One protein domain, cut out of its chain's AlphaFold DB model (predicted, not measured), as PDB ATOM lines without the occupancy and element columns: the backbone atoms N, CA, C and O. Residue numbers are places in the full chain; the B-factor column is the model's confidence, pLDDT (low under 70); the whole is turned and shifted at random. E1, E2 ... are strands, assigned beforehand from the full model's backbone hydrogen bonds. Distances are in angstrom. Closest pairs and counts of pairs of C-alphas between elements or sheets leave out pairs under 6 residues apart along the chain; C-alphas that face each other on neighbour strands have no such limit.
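This is residues 33 to 40 and 340 to 443 of the 449 residues of the protein "ZU5 domain-containing protein" of Strongylocentrotus purpuratus (UniProt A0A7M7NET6). A small sandwich of two three-stranded sheets, E2 E5 E7 and E3 E4 E8, makes one part of an elongated body, and a third small sheet, E6 E1 E9, extends it along the long axis. The two sandwich sheets come near each other along E2 and E3 and are apart at E7 and E8, and long links run between the parts. The printed part has 112 residues with nine named strands, E1 to E9 in order along the chain, and no named helix; the sheets run E6 - E1 - E9, E2 - E5 - E7 and E3 - E4 - E8, each antiparallel. The class is all strand, with 48 of the 112 residues in named strands, under half. The whole is only just loose, close to compact, with a radius of gyration of the C-alphas of 16.1 A and spans of 54 by 31 by 25 A.

E1, residues 33 to 37, begins at C-alpha 33 at (-3.283, 24.449, 47.491) and is 12.9 A long. After the cut come E2, residues 343 to 349, 20.1 A; E3, residues 353 to 357, 14.0 A; and E4, residues 362 to 366, 13.3 A. E5, residues 376 to 384, is the longest strand at 25.7 A and begins at C-alpha 376 at (6.539, 45.570, 29.240). E6, residues 397 to 399, E7, residues 403 to 407, and E8, residues 420 to 422, measure 6.9 A, 13.8 A and 6.5 A. E9, residues 435 to 440, is 15.8 A long and ends at (2.304, 22.400, 45.274).

In the sandwich, two sheets face to face, the best planes are 26 degrees apart. Inner strand E5 pairs with E2, N 344 and O 381 at 2.9 A, and with E7, N 382 and O 405 at 2.9 A. E3 and E4 form a hairpin, N 355 and O 364 at 2.8 A, and E8 is E4's other neighbour, N 365 and O 420 at 2.8 A. Between the sheets, the closest C-alphas of E2 and E3 are those of Ser 344 and Ile 357, 6.2 A apart. In the third sheet, E1 pairs with E9, N 36 and O 436 at 2.8 A, and with E6, N 35 and O 398 at 2.8 A. The closest C-alphas of E1 and E7, Val 33 and Gly 403, are 7.3 A apart.

The C-alphas of Ser 40 and Gly 374 are the two farthest apart, 54.1 A. Residues 41 to 339 are not printed, and C-alphas 40 and 340 are 41.3 A apart across this cut. The links E5 to E6, E7 to E8 and E8 to E9 are long. Mean pLDDT of the printed part is 76.5; 25 residues are under 70, among them 33 to 40 and 424 to 432.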
ATOM      1  N   VAL A  33      -3.269  24.493  46.025       53.03
ATOM      2  CA  VAL A  33      -3.283  24.449  47.491       53.03
ATOM      3  C   VAL A  33      -4.015  23.212  47.986       53.03
ATOM      4  O   VAL A  33      -5.230  23.066  47.826       53.03
ATOM      5  N   ALA A  34      -3.242  22.346  48.631       53.75
ATOM      6  CA  ALA A  34      -3.732  21.240  49.428       53.75
ATOM      7  C   ALA A  34      -3.716  21.627  50.913       53.75
ATOM      8  O   ALA A  34      -2.888  22.417  51.368       53.75
ATOM      9  N   ILE A  35      -4.621  21.050  51.691       52.81
ATOM     10  CA  ILE A  35      -4.547  21.064  53.147       52.81
ATOM     11  C   ILE A  35      -4.225  19.653  53.600       52.81
ATOM     12  O   ILE A  35      -4.984  18.720  53.345       52.81
ATOM     13  N   ARG A  36      -3.100  19.536  54.292       43.44
ATOM     14  CA  ARG A  36      -2.671  18.340  54.991       43.44
ATOM     15  C   ARG A  36      -3.275  18.328  56.389       43.44
ATOM     16  O   ARG A  36      -3.082  19.267  57.170       43.44
ATOM     17  N   THR A  37      -4.007  17.275  56.710       50.84
ATOM     18  CA  THR A  37      -4.648  17.101  58.010       50.84
ATOM     19  C   THR A  37      -3.685  16.371  58.945       50.84
ATOM     20  O   THR A  37      -3.258  15.246  58.700       50.84
ATOM     21  N   GLY A  38      -3.253  17.052  60.011       35.59
ATOM     22  CA  GLY A  38      -2.375  16.445  61.008       35.59
ATOM     23  C   GLY A  38      -3.100  15.333  61.767       35.59
ATOM     24  O   GLY A  38      -4.294  15.455  62.020       35.59
ATOM     25  N   PHE A  39      -2.367  14.274  62.135       38.09
ATOM     26  CA  PHE A  39      -2.827  13.086  62.873       38.09
ATOM     27  C   PHE A  39      -4.046  13.302  63.798       38.09
ATOM     28  O   PHE A  39      -3.865  13.598  64.978       38.09
ATOM     29  N   SER A  40      -5.262  13.059  63.303       33.16
ATOM     30  CA  SER A  40      -6.384  12.532  64.092       33.16
ATOM     31  C   SER A  40      -7.590  12.205  63.208       33.16
ATOM     32  O   SER A  40      -7.778  12.770  62.133       33.16
ATOM     33  N   ASP A 340     -12.072  32.918  27.196       52.38
ATOM     34  CA  ASP A 340     -12.475  31.781  28.022       52.38
ATOM     35  C   ASP A 340     -12.700  32.093  29.510       52.38
ATOM     36  O   ASP A 340     -11.884  32.731  30.165       52.38
ATOM     37  N   LYS A 341     -13.764  31.525  30.106       67.19
ATOM     38  CA  LYS A 341     -14.114  31.699  31.539       67.19
ATOM     39  C   LYS A 341     -12.983  31.361  32.525       67.19
ATOM     40  O   LYS A 341     -13.108  31.697  33.702       67.19
ATOM     41  N   TYR A 342     -11.958  30.660  32.050       79.75
ATOM     42  CA  TYR A 342     -10.808  30.126  32.770       79.75
ATOM     43  C   TYR A 342      -9.507  30.891  32.478       79.75
ATOM     44  O   TYR A 342      -8.496  30.562  33.086       79.75
ATOM     45  N   HIS A 343      -9.517  31.870  31.570       86.44
ATOM     46  CA  HIS A 343      -8.336  32.563  31.055       86.44
ATOM     47  C   HIS A 343      -8.396  34.069  31.348       86.44
ATOM     48  O   HIS A 343      -9.468  34.664  31.473       86.44
ATOM     49  N   SER A 344      -7.230  34.699  31.439       91.50
ATOM     50  CA  SER A 344      -7.066  36.147  31.389       91.50
ATOM     51  C   SER A 344      -5.653  36.479  30.909       91.50
ATOM     52  O   SER A 344      -4.697  35.800  31.280       91.50
ATOM     53  N   GLU A 345      -5.505  37.540  30.122       94.38
ATOM     54  CA  GLU A 345      -4.218  38.032  29.620       94.38
ATOM     55  C   GLU A 345      -4.150  39.558  29.763       94.38
ATOM     56  O   GLU A 345      -5.148  40.260  29.591       94.38
ATOM     57  N   GLY A 346      -2.971  40.082  30.102       91.44
ATOM     58  CA  GLY A 346      -2.734  41.519  30.194       91.44
ATOM     59  C   GLY A 346      -1.271  41.881  29.970       91.44
ATOM     60  O   GLY A 346      -0.371  41.111  30.299       91.44
ATOM     61  N   ILE A 347      -1.029  43.070  29.421       94.12
ATOM     62  CA  ILE A 347       0.316  43.638  29.277       94.12
ATOM     63  C   ILE A 347       0.592  44.518  30.495       94.12
ATOM     64  O   ILE A 347      -0.178  45.433  30.788       94.12
ATOM     65  N   PHE A 348       1.695  44.249  31.187       93.38
ATOM     66  CA  PHE A 348       2.123  44.958  32.391       93.38
ATOM     67  C   PHE A 348       3.445  45.677  32.136       93.38
ATOM     68  O   PHE A 348       4.328  45.127  31.487       93.38
ATOM     69  N   ASP A 349       3.600  46.882  32.678       93.25
ATOM     70  CA  ASP A 349       4.841  47.666  32.657       93.25
ATOM     71  C   ASP A 349       5.295  48.003  34.095       93.25
ATOM     72  O   ASP A 349       4.801  47.426  35.073       93.25
ATOM     73  N   GLN A 350       6.218  48.958  34.264       92.50
ATOM     74  CA  GLN A 350       6.656  49.399  35.595       92.50
ATOM     75  C   GLN A 350       5.533  49.971  36.489       92.50
ATOM     76  O   GLN A 350       5.731  50.106  37.698       92.50
ATOM     77  N   THR A 351       4.356  50.318  35.953       93.88
ATOM     78  CA  THR A 351       3.211  50.771  36.760       93.88
ATOM     79  C   THR A 351       2.484  49.616  37.455       93.88
ATOM     80  O   THR A 351       1.832  49.839  38.478       93.88
ATOM     81  N   GLY A 352       2.674  48.377  36.988       91.81
ATOM     82  CA  GLY A 352       1.972  47.196  37.486       91.81
ATOM     83  C   GLY A 352       0.507  47.157  37.040       91.81
ATOM     84  O   GLY A 352       0.151  47.670  35.985       91.81
ATOM     85  N   GLY A 353      -0.355  46.516  37.829       91.94
ATOM     86  CA  GLY A 353      -1.782  46.386  37.524       91.94
ATOM     87  C   GLY A 353      -2.409  45.142  38.149       91.94
ATOM     88  O   GLY A 353      -1.793  44.481  38.988       91.94
ATOM     89  N   GLU A 354      -3.625  44.801  37.722       92.19
ATOM     90  CA  GLU A 354      -4.311  43.577  38.149       92.19
ATOM     91  C   GLU A 354      -4.891  42.801  36.960       92.19
ATOM     92  O   GLU A 354      -5.352  43.392  35.987       92.19
ATOM     93  N   LEU A 355      -4.875  41.473  37.069       89.50
ATOM     94  CA  LEU A 355      -5.461  40.521  36.128       89.50
ATOM     95  C   LEU A 355      -6.544  39.721  36.859       89.50
ATOM     96  O   LEU A 355      -6.323  39.286  37.995       89.50
ATOM     97  N   LEU A 356      -7.716  39.544  36.250       83.50
ATOM     98  CA  LEU A 356      -8.892  38.990  36.926       83.50
ATOM     99  C   LEU A 356      -9.550  37.882  36.111       83.50
ATOM    100  O   LEU A 356      -9.766  38.027  34.912       83.50
ATOM    101  N   ILE A 357      -9.980  36.831  36.813       81.69
ATOM    102  CA  ILE A 357     -10.886  35.807  36.282       81.69
ATOM    103  C   ILE A 357     -12.119  35.785  37.198       81.69
ATOM    104  O   ILE A 357     -12.144  35.037  38.185       81.69
ATOM    105  N   PRO A 358     -13.134  36.638  36.934       74.81
ATOM    106  CA  PRO A 358     -14.260  36.841  37.847       74.81
ATOM    107  C   PRO A 358     -15.037  35.557  38.150       74.81
ATOM    108  O   PRO A 358     -15.373  35.320  39.307       74.81
ATOM    109  N   SER A 359     -15.224  34.694  37.144       74.62
ATOM    110  CA  SER A 359     -15.907  33.391  37.246       74.62
ATOM    111  C   SER A 359     -15.325  32.458  38.314       74.62
ATOM    112  O   SER A 359     -16.036  31.595  38.818       74.62
ATOM    113  N   TYR A 360     -14.045  32.633  38.659       71.44
ATOM    114  CA  TYR A 360     -13.320  31.823  39.645       71.44
ATOM    115  C   TYR A 360     -12.862  32.635  40.864       71.44
ATOM    116  O   TYR A 360     -12.181  32.104  41.740       71.44
ATOM    117  N   GLY A 361     -13.204  33.926  40.942       73.38
ATOM    118  CA  GLY A 361     -12.745  34.823  42.006       73.38
ATOM    119  C   GLY A 361     -11.220  34.991  42.077       73.38
ATOM    120  O   GLY A 361     -10.706  35.369  43.135       73.38
ATOM    121  N   LEU A 362     -10.495  34.689  40.992       79.06
ATOM    122  CA  LEU A 362      -9.041  34.833  40.919       79.06
ATOM    123  C   LEU A 362      -8.653  36.287  40.624       79.06
ATOM    124  O   LEU A 362      -9.265  36.966  39.796       79.06
ATOM    125  N   THR A 363      -7.606  36.761  41.297       83.62
ATOM    126  CA  THR A 363      -7.022  38.090  41.076       83.62
ATOM    127  C   THR A 363      -5.511  38.032  41.248       83.62
ATOM    128  O   THR A 363      -5.026  37.778  42.354       83.62
ATOM    129  N   LEU A 364      -4.765  38.284  40.177       87.94
ATOM    130  CA  LEU A 364      -3.318  38.488  40.202       87.94
ATOM    131  C   LEU A 364      -3.040  39.993  40.266       87.94
ATOM    132  O   LEU A 364      -3.574  40.753  39.474       87.94
ATOM    133  N   SER A 365      -2.220  40.426  41.216       87.69
ATOM    134  CA  SER A 365      -1.956  41.835  41.522       87.69
ATOM    135  C   SER A 365      -0.449  42.082  41.440       87.69
ATOM    136  O   SER A 365       0.310  41.643  42.315       87.69
ATOM    137  N   VAL A 366      -0.017  42.744  40.365       88.38
ATOM    138  CA  VAL A 366       1.377  43.099  40.067       88.38
ATOM    139  C   VAL A 366       1.635  44.507  40.619       88.38
ATOM    140  O   VAL A 366       1.005  45.461  40.166       88.38
ATOM    141  N   PRO A 367       2.500  44.687  41.635       87.25
ATOM    142  CA  PRO A 367       2.709  46.002  42.228       87.25
ATOM    143  C   PRO A 367       3.541  46.927  41.318       87.25
ATOM    144  O   PRO A 367       4.360  46.442  40.538       87.25
ATOM    145  N   PRO A 368       3.421  48.258  41.473       91.50
ATOM    146  CA  PRO A 368       4.318  49.204  40.816       91.50
ATOM    147  C   PRO A 368       5.793  48.918  41.136       91.50
ATOM    148  O   PRO A 368       6.141  48.547  42.266       91.50
ATOM    149  N   GLY A 369       6.652  49.093  40.133       87.44
ATOM    150  CA  GLY A 369       8.077  48.764  40.165       87.44
ATOM    151  C   GLY A 369       8.386  47.263  40.140       87.44
ATOM    152  O   GLY A 369       9.522  46.890  40.408       87.44
ATOM    153  N   ALA A 370       7.401  46.385  39.895       87.00
ATOM    154  CA  ALA A 370       7.647  44.946  39.748       87.00
ATOM    155  C   ALA A 370       8.413  44.607  38.468       87.00
ATOM    156  O   ALA A 370       9.176  43.646  38.476       87.00
ATOM    157  N   LEU A 371       8.235  45.395  37.410       88.06
ATOM    158  CA  LEU A 371       8.963  45.273  36.152       88.06
ATOM    159  C   LEU A 371       9.918  46.472  35.973       88.06
ATOM    160  O   LEU A 371       9.589  47.566  36.451       88.06
ATOM    161  N   PRO A 372      11.073  46.288  35.302       86.88
ATOM    162  CA  PRO A 372      12.008  47.369  34.983       86.88
ATOM    163  C   PRO A 372      11.351  48.543  34.242       86.88
ATOM    164  O   PRO A 372      10.480  48.343  33.392       86.88
ATOM    165  N   GLU A 373      11.820  49.769  34.489       90.06
ATOM    166  CA  GLU A 373      11.359  50.953  33.750       90.06
ATOM    167  C   GLU A 373      11.616  50.813  32.241       90.06
ATOM    168  O   GLU A 373      12.736  50.549  31.806       90.06
ATOM    169  N   GLY A 374      10.567  51.009  31.434       88.44
ATOM    170  CA  GLY A 374      10.649  50.883  29.976       88.44
ATOM    171  C   GLY A 374      10.607  49.442  29.456       88.44
ATOM    172  O   GLY A 374      10.784  49.236  28.255       88.44
ATOM    173  N   SER A 375      10.357  48.458  30.325       89.25
ATOM    174  CA  SER A 375       9.971  47.100  29.929       89.25
ATOM    175  C   SER A 375       8.452  46.925  29.982       89.25
ATOM    176  O   SER A 375       7.767  47.589  30.763       89.25
ATOM    177  N   SER A 376       7.927  46.018  29.161       92.38
ATOM    178  CA  SER A 376       6.539  45.570  29.240       92.38
ATOM    179  C   SER A 376       6.449  44.080  28.939       92.38
ATOM    180  O   SER A 376       7.008  43.632  27.938       92.38
ATOM    181  N   GLU A 377       5.719  43.341  29.764       88.75
ATOM    182  CA  GLU A 377       5.588  41.886  29.695       88.75
ATOM    183  C   GLU A 377       4.111  41.498  29.593       88.75
ATOM    184  O   GLU A 377       3.274  41.988  30.357       88.75
ATOM    185  N   THR A 378       3.785  40.603  28.662       92.06
ATOM    186  CA  THR A 378       2.445  40.012  28.564       92.06
ATOM    187  C   THR A 378       2.342  38.863  29.556       92.06
ATOM    188  O   THR A 378       3.050  37.870  29.413       92.06
ATOM    189  N   ILE A 379       1.469  38.991  30.554       89.31
ATOM    190  CA  ILE A 379       1.224  37.963  31.567       89.31
ATOM    191  C   ILE A 379      -0.130  37.306  31.295       89.31
ATOM    192  O   ILE A 379      -1.148  37.999  31.243       89.31
ATOM    193  N   THR A 380      -0.147  35.974  31.182       88.62
ATOM    194  CA  THR A 380      -1.388  35.178  31.166       88.62
ATOM    195  C   THR A 380      -1.634  34.536  32.525       88.62
ATOM    196  O   THR A 380      -0.697  34.260  33.281       88.62
ATOM    197  N   LEU A 381      -2.905  34.285  32.823       87.50
ATOM    198  CA  LEU A 381      -3.381  33.524  33.965       87.50
ATOM    199  C   LEU A 381      -4.454  32.548  33.479       87.50
ATOM    200  O   LEU A 381      -5.465  32.967  32.925       87.50
ATOM    201  N   ASP A 382      -4.245  31.265  33.744       85.62
ATOM    202  CA  ASP A 382      -5.138  30.175  33.353       85.62
ATOM    203  C   ASP A 382      -5.554  29.375  34.591       85.62
ATOM    204  O   ASP A 382      -4.717  29.065  35.440       85.62
ATOM    205  N   VAL A 383      -6.836  29.028  34.718       81.31
ATOM    206  CA  VAL A 383      -7.376  28.193  35.804       81.31
ATOM    207  C   VAL A 383      -7.221  26.718  35.453       81.31
ATOM    208  O   VAL A 383      -7.672  26.265  34.405       81.31
ATOM    209  N   LEU A 384      -6.651  25.947  36.379       79.06
ATOM    210  CA  LEU A 384      -6.492  24.500  36.255       79.06
ATOM    211  C   LEU A 384      -7.537  23.800  37.135       79.06
ATOM    212  O   LEU A 384      -7.479  23.863  38.367       79.06
ATOM    213  N   THR A 385      -8.520  23.163  36.495       74.81
ATOM    214  CA  THR A 385      -9.619  22.437  37.158       74.81
ATOM    215  C   THR A 385      -9.189  21.100  37.740       74.81
ATOM    216  O   THR A 385      -9.691  20.694  38.787       74.81
ATOM    217  N   ASP A 386      -8.252  20.439  37.068       73.25
ATOM    218  CA  ASP A 386      -7.754  19.112  37.403       73.25
ATOM    219  C   ASP A 386      -6.365  19.189  38.045       73.25
ATOM    220  O   ASP A 386      -5.605  20.136  37.830       73.25
ATOM    221  N   ILE A 387      -6.026  18.177  38.842       75.06
ATOM    222  CA  ILE A 387      -4.700  18.046  39.454       75.06
ATOM    223  C   ILE A 387      -3.736  17.505  38.379       75.06
ATOM    224  O   ILE A 387      -4.012  16.435  37.830       75.06
ATOM    225  N   PRO A 388      -2.612  18.187  38.083       72.94
ATOM    226  CA  PRO A 388      -1.600  17.699  37.155       72.94
ATOM    227  C   PRO A 388      -1.085  16.316  37.570       72.94
ATOM    228  O   PRO A 388      -0.857  16.095  38.764       72.94
ATOM    229  N   PRO A 389      -0.855  15.388  36.623       74.88
ATOM    230  CA  PRO A 389      -0.447  14.017  36.934       74.88
ATOM    231  C   PRO A 389       0.907  13.928  37.660       74.88
ATOM    232  O   PRO A 389       1.198  12.919  38.298       74.88
ATOM    233  N   GLU A 390       1.733  14.975  37.598       78.69
ATOM    234  CA  GLU A 390       2.994  15.090  38.330       78.69
ATOM    235  C   GLU A 390       2.817  15.414  39.829       78.69
ATOM    236  O   GLU A 390       3.771  15.269  40.596       78.69
ATOM    237  N   ILE A 391       1.624  15.840  40.270       75.31
ATOM    238  CA  ILE A 391       1.293  16.051  41.687       75.31
ATOM    239  C   ILE A 391       0.580  14.807  42.223       75.31
ATOM    240  O   ILE A 391      -0.623  14.617  42.050       75.31
ATOM    241  N   THR A 392       1.322  13.975  42.952       79.00
ATOM    242  CA  THR A 392       0.736  12.941  43.814       79.00
ATOM    243  C   THR A 392       0.442  13.534  45.192       79.00
ATOM    244  O   THR A 392       1.361  13.902  45.925       79.00
ATOM    245  N   LEU A 393      -0.843  13.620  45.538       75.12
ATOM    246  CA  LEU A 393      -1.302  13.957  46.886       75.12
ATOM    247  C   LEU A 393      -1.089  12.778  47.838       75.12
ATOM    248  O   LEU A 393      -1.101  11.619  47.419       75.12
ATOM    249  N   ARG A 394      -0.931  13.075  49.124       74.88
ATOM    250  CA  ARG A 394      -0.924  12.066  50.187       74.88
ATOM    251  C   ARG A 394      -2.349  11.705  50.613       74.88
ATOM    252  O   ARG A 394      -3.265  12.507  50.459       74.88
ATOM    253  N   ASP A 395      -2.516  10.547  51.249       68.94
ATOM    254  CA  ASP A 395      -3.811  10.115  51.804       68.94
ATOM    255  C   ASP A 395      -4.348  11.073  52.893       68.94
ATOM    256  O   ASP A 395      -5.553  11.142  53.123       68.94
ATOM    257  N   ASP A 396      -3.455  11.827  53.553       69.19
ATOM    258  CA  ASP A 396      -3.763  12.857  54.554       69.19
ATOM    259  C   ASP A 396      -3.940  14.274  53.963       69.19
ATOM    260  O   ASP A 396      -3.971  15.256  54.705       69.19
ATOM    261  N   GLU A 397      -4.053  14.416  52.638       73.62
ATOM    262  CA  GLU A 397      -4.151  15.707  51.943       73.62
ATOM    263  C   GLU A 397      -5.427  15.853  51.106       73.62
ATOM    264  O   GLU A 397      -5.833  14.962  50.364       73.62
ATOM    265  N   THR A 398      -6.044  17.036  51.168       70.12
ATOM    266  CA  THR A 398      -7.214  17.376  50.349       70.12
ATOM    267  C   THR A 398      -7.024  18.698  49.614       70.12
ATOM    268  O   THR A 398      -6.491  19.657  50.172       70.12
ATOM    269  N   VAL A 399      -7.452  18.770  48.353       73.88
ATOM    270  CA  VAL A 399      -7.383  19.997  47.541       73.88
ATOM    271  C   VAL A 399      -8.581  20.878  47.856       73.88
ATOM    272  O   VAL A 399      -9.716  20.406  47.882       73.88
ATOM    273  N   VAL A 400      -8.318  22.161  48.104       70.44
ATOM    274  CA  VAL A 400      -9.331  23.106  48.608       70.44
ATOM    275  C   VAL A 400      -9.562  24.308  47.697       70.44
ATOM    276  O   VAL A 400     -10.369  25.175  48.022       70.44
ATOM    277  N   THR A 401      -8.852  24.388  46.575       74.12
ATOM    278  CA  THR A 401      -8.951  25.454  45.573       74.12
ATOM    279  C   THR A 401      -8.543  24.909  44.206       74.12
ATOM    280  O   THR A 401      -7.846  23.896  44.132       74.12
ATOM    281  N   TYR A 402      -8.968  25.580  43.139       77.44
ATOM    282  CA  TYR A 402      -8.465  25.324  41.790       77.44
ATOM    283  C   TYR A 402      -6.965  25.615  41.708       77.44
ATOM    284  O   TYR A 402      -6.439  26.436  42.460       77.44
ATOM    285  N   GLY A 403      -6.271  24.974  40.774       79.31
ATOM    286  CA  GLY A 403      -4.929  25.410  40.418       79.31
ATOM    287  C   GLY A 403      -4.945  26.601  39.479       79.31
ATOM    288  O   GLY A 403      -5.991  27.038  38.991       79.31
ATOM    289  N   PHE A 404      -3.749  27.082  39.174       83.38
ATOM    290  CA  PHE A 404      -3.541  28.043  38.105       83.38
ATOM    291  C   PHE A 404      -2.173  27.861  37.445       83.38
ATOM    292  O   PHE A 404      -1.229  27.348  38.057       83.38
ATOM    293  N   GLN A 405      -2.068  28.351  36.218       83.25
ATOM    294  CA  GLN A 405      -0.832  28.558  35.477       83.25
ATOM    295  C   GLN A 405      -0.661  30.060  35.219       83.25
ATOM    296  O   GLN A 405      -1.629  30.744  34.902       83.25
ATOM    297  N   CYS A 406       0.564  30.575  35.365       83.06
ATOM    298  CA  CYS A 406       0.912  31.941  34.961       83.06
ATOM    299  C   CYS A 406       2.026  31.904  33.917       83.06
ATOM    300  O   CYS A 406       3.075  31.306  34.171       83.06
ATOM    301  N   LEU A 407       1.862  32.574  32.782       82.44
ATOM    302  CA  LEU A 407       2.929  32.722  31.787       82.44
ATOM    303  C   LEU A 407       3.395  34.187  31.726       82.44
ATOM    304  O   LEU A 407       2.609  35.066  32.064       82.44
ATOM    305  N   PRO A 408       4.651  34.465  31.320       80.25
ATOM    306  CA  PRO A 408       5.691  33.513  30.934       80.25
ATOM    307  C   PRO A 408       6.417  32.883  32.136       80.25
ATOM    308  O   PRO A 408       6.765  33.540  33.120       80.25
ATOM    309  N   SER A 409       6.709  31.582  32.038       73.69
ATOM    310  CA  SER A 409       7.388  30.822  33.096       73.69
ATOM    311  C   SER A 409       8.798  31.346  33.393       73.69
ATOM    312  O   SER A 409       9.719  31.211  32.580       73.69
ATOM    313  N   GLY A 410       8.994  31.845  34.616       69.50
ATOM    314  CA  GLY A 410      10.277  32.360  35.100       69.50
ATOM    315  C   GLY A 410      10.543  33.836  34.828       69.50
ATOM    316  O   GLY A 410      11.700  34.247  34.899       69.50
ATOM    317  N   LEU A 411       9.499  34.619  34.552       78.12
ATOM    318  CA  LEU A 411       9.553  36.070  34.705       78.12
ATOM    319  C   LEU A 411      10.045  36.430  36.119       78.12
ATOM    320  O   LEU A 411       9.557  35.885  37.111       78.12
ATOM    321  N   GLN A 412      11.030  37.324  36.205       77.81
ATOM    322  CA  GLN A 412      11.553  37.835  37.471       77.81
ATOM    323  C   GLN A 412      10.997  39.231  37.730       77.81
ATOM    324  O   GLN A 412      10.929  40.050  36.818       77.81
ATOM    325  N   PHE A 413      10.621  39.495  38.981       82.81
ATOM    326  CA  PHE A 413      10.122  40.796  39.413       82.81
ATOM    327  C   PHE A 413      11.161  41.491  40.299       82.81
ATOM    328  O   PHE A 413      11.701  40.878  41.220       82.81
ATOM    329  N   GLU A 414      11.428  42.770  40.034       77.75
ATOM    330  CA  GLU A 414      12.497  43.546  40.687       77.75
ATOM    331  C   GLU A 414      12.027  44.319  41.937       77.75
ATOM    332  O   GLU A 414      12.840  44.869  42.681       77.75
ATOM    333  N   SER A 415      10.718  44.344  42.216       72.56
ATOM    334  CA  SER A 415      10.161  45.101  43.346       72.56
ATOM    335  C   SER A 415      10.422  44.447  44.701       72.56
ATOM    336  O   SER A 415      10.241  43.246  44.897       72.56
ATOM    337  N   ALA A 416      10.677  45.289  45.706       70.56
ATOM    338  CA  ALA A 416      10.613  44.902  47.115       70.56
ATOM    339  C   ALA A 416       9.199  44.464  47.562       70.56
ATOM    340  O   ALA A 416       9.050  43.827  48.604       70.56
ATOM    341  N   LYS A 417       8.148  44.813  46.803       74.62
ATOM    342  CA  LYS A 417       6.787  44.307  47.016       74.62
ATOM    343  C   LYS A 417       6.549  43.112  46.093       74.62
ATOM    344  O   LYS A 417       6.635  43.276  44.880       74.62
ATOM    345  N   PRO A 418       6.170  41.938  46.617       77.38
ATOM    346  CA  PRO A 418       5.880  40.796  45.769       77.38
ATOM    347  C   PRO A 418       4.565  40.970  45.001       77.38
ATOM    348  O   PRO A 418       3.607  41.586  45.494       77.38
ATOM    349  N   VAL A 419       4.508  40.333  43.831       80.56
ATOM    350  CA  VAL A 419       3.255  39.981  43.151       80.56
ATOM    351  C   VAL A 419       2.382  39.157  44.101       80.56
ATOM    352  O   VAL A 419       2.891  38.405  44.934       80.56
ATOM    353  N   ARG A 420       1.060  39.327  44.022       79.94
ATOM    354  CA  ARG A 420       0.100  38.592  44.857       79.94
ATOM    355  C   ARG A 420      -0.964  37.950  43.986       79.94
ATOM    356  O   ARG A 420      -1.689  38.670  43.312       79.94
ATOM    357  N   LEU A 421      -1.125  36.634  44.080       82.31
ATOM    358  CA  LEU A 421      -2.360  35.979  43.659       82.31
ATOM    359  C   LEU A 421      -3.314  35.854  44.854       82.31
ATOM    360  O   LEU A 421      -2.899  35.453  45.944       82.31
ATOM    361  N   LYS A 422      -4.587  36.177  44.634       76.88
ATOM    362  CA  LYS A 422      -5.718  35.882  45.515       76.88
ATOM    363  C   LYS A 422      -6.643  34.897  44.799       76.88
ATOM    364  O   LYS A 422      -6.954  35.095  43.629       76.88
ATOM    365  N   MET A 423      -7.104  33.878  45.519       75.75
ATOM    366  CA  MET A 423      -8.053  32.872  45.034       75.75
ATOM    367  C   MET A 423      -8.967  32.408  46.183       75.75
ATOM    368  O   MET A 423      -8.532  32.443  47.341       75.75
ATOM    369  N   PRO A 424     -10.222  32.008  45.915       68.31
ATOM    370  CA  PRO A 424     -11.108  31.432  46.924       68.31
ATOM    371  C   PRO A 424     -10.700  29.993  47.275       68.31
ATOM    372  O   PRO A 424     -10.019  29.315  46.506       68.31
ATOM    373  N   HIS A 425     -11.153  29.506  48.432       69.06
ATOM    374  CA  HIS A 425     -11.029  28.104  48.837       69.06
ATOM    375  C   HIS A 425     -12.331  27.603  49.472       69.06
ATOM    376  O   HIS A 425     -13.079  28.381  50.058       69.06
ATOM    377  N   CYS A 426     -12.573  26.292  49.419       60.69
ATOM    378  CA  CYS A 426     -13.720  25.638  50.058       60.69
ATOM    379  C   CYS A 426     -13.424  25.091  51.471       60.69
ATOM    380  O   CYS A 426     -14.317  24.554  52.124       60.69
ATOM    381  N   ALA A 427     -12.185  25.226  51.965       62.66
ATOM    382  CA  ALA A 427     -11.813  24.791  53.313       62.66
ATOM    383  C   ALA A 427     -12.575  25.557  54.408       62.66
ATOM    384  O   ALA A 427     -12.471  26.781  54.487       62.66
ATOM    385  N   ASN A 428     -13.254  24.828  55.297       61.28
ATOM    386  CA  ASN A 428     -13.775  25.358  56.557       61.28
ATOM    387  C   ASN A 428     -12.863  24.912  57.709       61.28
ATOM    388  O   ASN A 428     -12.858  23.736  58.071       61.28
ATOM    389  N   LEU A 429     -12.070  25.834  58.258       61.94
ATOM    390  CA  LEU A 429     -11.110  25.537  59.320       61.94
ATOM    391  C   LEU A 429     -11.677  25.909  60.691       61.94
ATOM    392  O   LEU A 429     -11.731  27.082  61.057       61.94
ATOM    393  N   ILE A 430     -12.073  24.889  61.456       60.38
ATOM    394  CA  ILE A 430     -12.525  25.046  62.847       60.38
ATOM    395  C   ILE A 430     -11.333  25.394  63.743       60.38
ATOM    396  O   ILE A 430     -11.373  26.380  64.475       60.38
ATOM    397  N   ASP A 431     -10.248  24.626  63.621       65.62
ATOM    398  CA  ASP A 431      -8.968  24.903  64.266       65.62
ATOM    399  C   ASP A 431      -7.860  24.993  63.198       65.62
ATOM    400  O   ASP A 431      -7.349  23.963  62.743       65.62
ATOM    401  N   PRO A 432      -7.469  26.210  62.771       64.06
ATOM    402  CA  PRO A 432      -6.415  26.392  61.779       64.06
ATOM    403  C   PRO A 432      -5.020  26.001  62.297       64.06
ATOM    404  O   PRO A 432      -4.085  25.963  61.504       64.06
ATOM    405  N   THR A 433      -4.850  25.703  63.593       70.31
ATOM    406  CA  THR A 433      -3.561  25.259  64.156       70.31
ATOM    407  C   THR A 433      -3.326  23.753  64.012       70.31
ATOM    408  O   THR A 433      -2.179  23.309  64.045       70.31
ATOM    409  N   LYS A 434      -4.394  22.967  63.797       67.44
ATOM    410  CA  LYS A 434      -4.345  21.506  63.585       67.44
ATOM    411  C   LYS A 434      -4.126  21.085  62.127       67.44
ATOM    412  O   LYS A 434      -3.918  19.902  61.851       67.44
ATOM    413  N   VAL A 435      -4.185  22.025  61.186       67.31
ATOM    414  CA  VAL A 435      -4.036  21.763  59.750       67.31
ATOM    415  C   VAL A 435      -2.799  22.450  59.184       67.31
ATOM    416  O   VAL A 435      -2.444  23.557  59.579       67.31
ATOM    417  N   GLN A 436      -2.151  21.805  58.219       74.06
ATOM    418  CA  GLN A 436      -1.027  22.375  57.486       74.06
ATOM    419  C   GLN A 436      -1.469  22.691  56.058       74.06
ATOM    420  O   GLN A 436      -1.837  21.799  55.300       74.06
ATOM    421  N   VAL A 437      -1.407  23.961  55.664       73.69
ATOM    422  CA  VAL A 437      -1.617  24.359  54.266       73.69
ATOM    423  C   VAL A 437      -0.327  24.098  53.482       73.69
ATOM    424  O   VAL A 437       0.744  24.557  53.879       73.69
ATOM    425  N   VAL A 438      -0.431  23.355  52.381       75.06
ATOM    426  CA  VAL A 438       0.673  22.962  51.497       75.06
ATOM    427  C   VAL A 438       0.402  23.526  50.106       75.06
ATOM    428  O   VAL A 438      -0.680  23.344  49.553       75.06
ATOM    429  N   VAL A 439       1.391  24.205  49.526       78.56
ATOM    430  CA  VAL A 439       1.311  24.712  48.152       78.56
ATOM    431  C   VAL A 439       2.203  23.856  47.260       78.56
ATOM    432  O   VAL A 439       3.416  23.814  47.456       78.56
ATOM    433  N   TYR A 440       1.601  23.180  46.287       75.88
ATOM    434  CA  TYR A 440       2.304  22.400  45.274       75.88
ATOM    435  C   TYR A 440       2.608  23.277  44.067       75.88
ATOM    436  O   TYR A 440       1.680  23.795  43.453       75.88
ATOM    437  N   SER A 441       3.885  23.411  43.711       76.19
ATOM    438  CA  SER A 441       4.331  24.149  42.525       76.19
ATOM    439  C   SER A 441       5.077  23.247  41.550       76.19
ATOM    440  O   SER A 441       5.998  22.532  41.951       76.19
ATOM    441  N   LEU A 442       4.725  23.338  40.270       70.75
ATOM    442  CA  LEU A 442       5.385  22.636  39.175       70.75
ATOM    443  C   LEU A 442       6.175  23.611  38.298       70.75
ATOM    444  O   LEU A 442       5.830  24.785  38.148       70.75
ATOM    445  N   ASN A 443       7.236  23.089  37.687       65.38
ATOM    446  CA  ASN A 443       8.116  23.841  36.805       65.38
ATOM    447  C   ASN A 443       8.219  23.101  35.471       65.38
ATOM    448  O   ASN A 443       9.050  22.201  35.327       65.38
TER     449      ASN A 443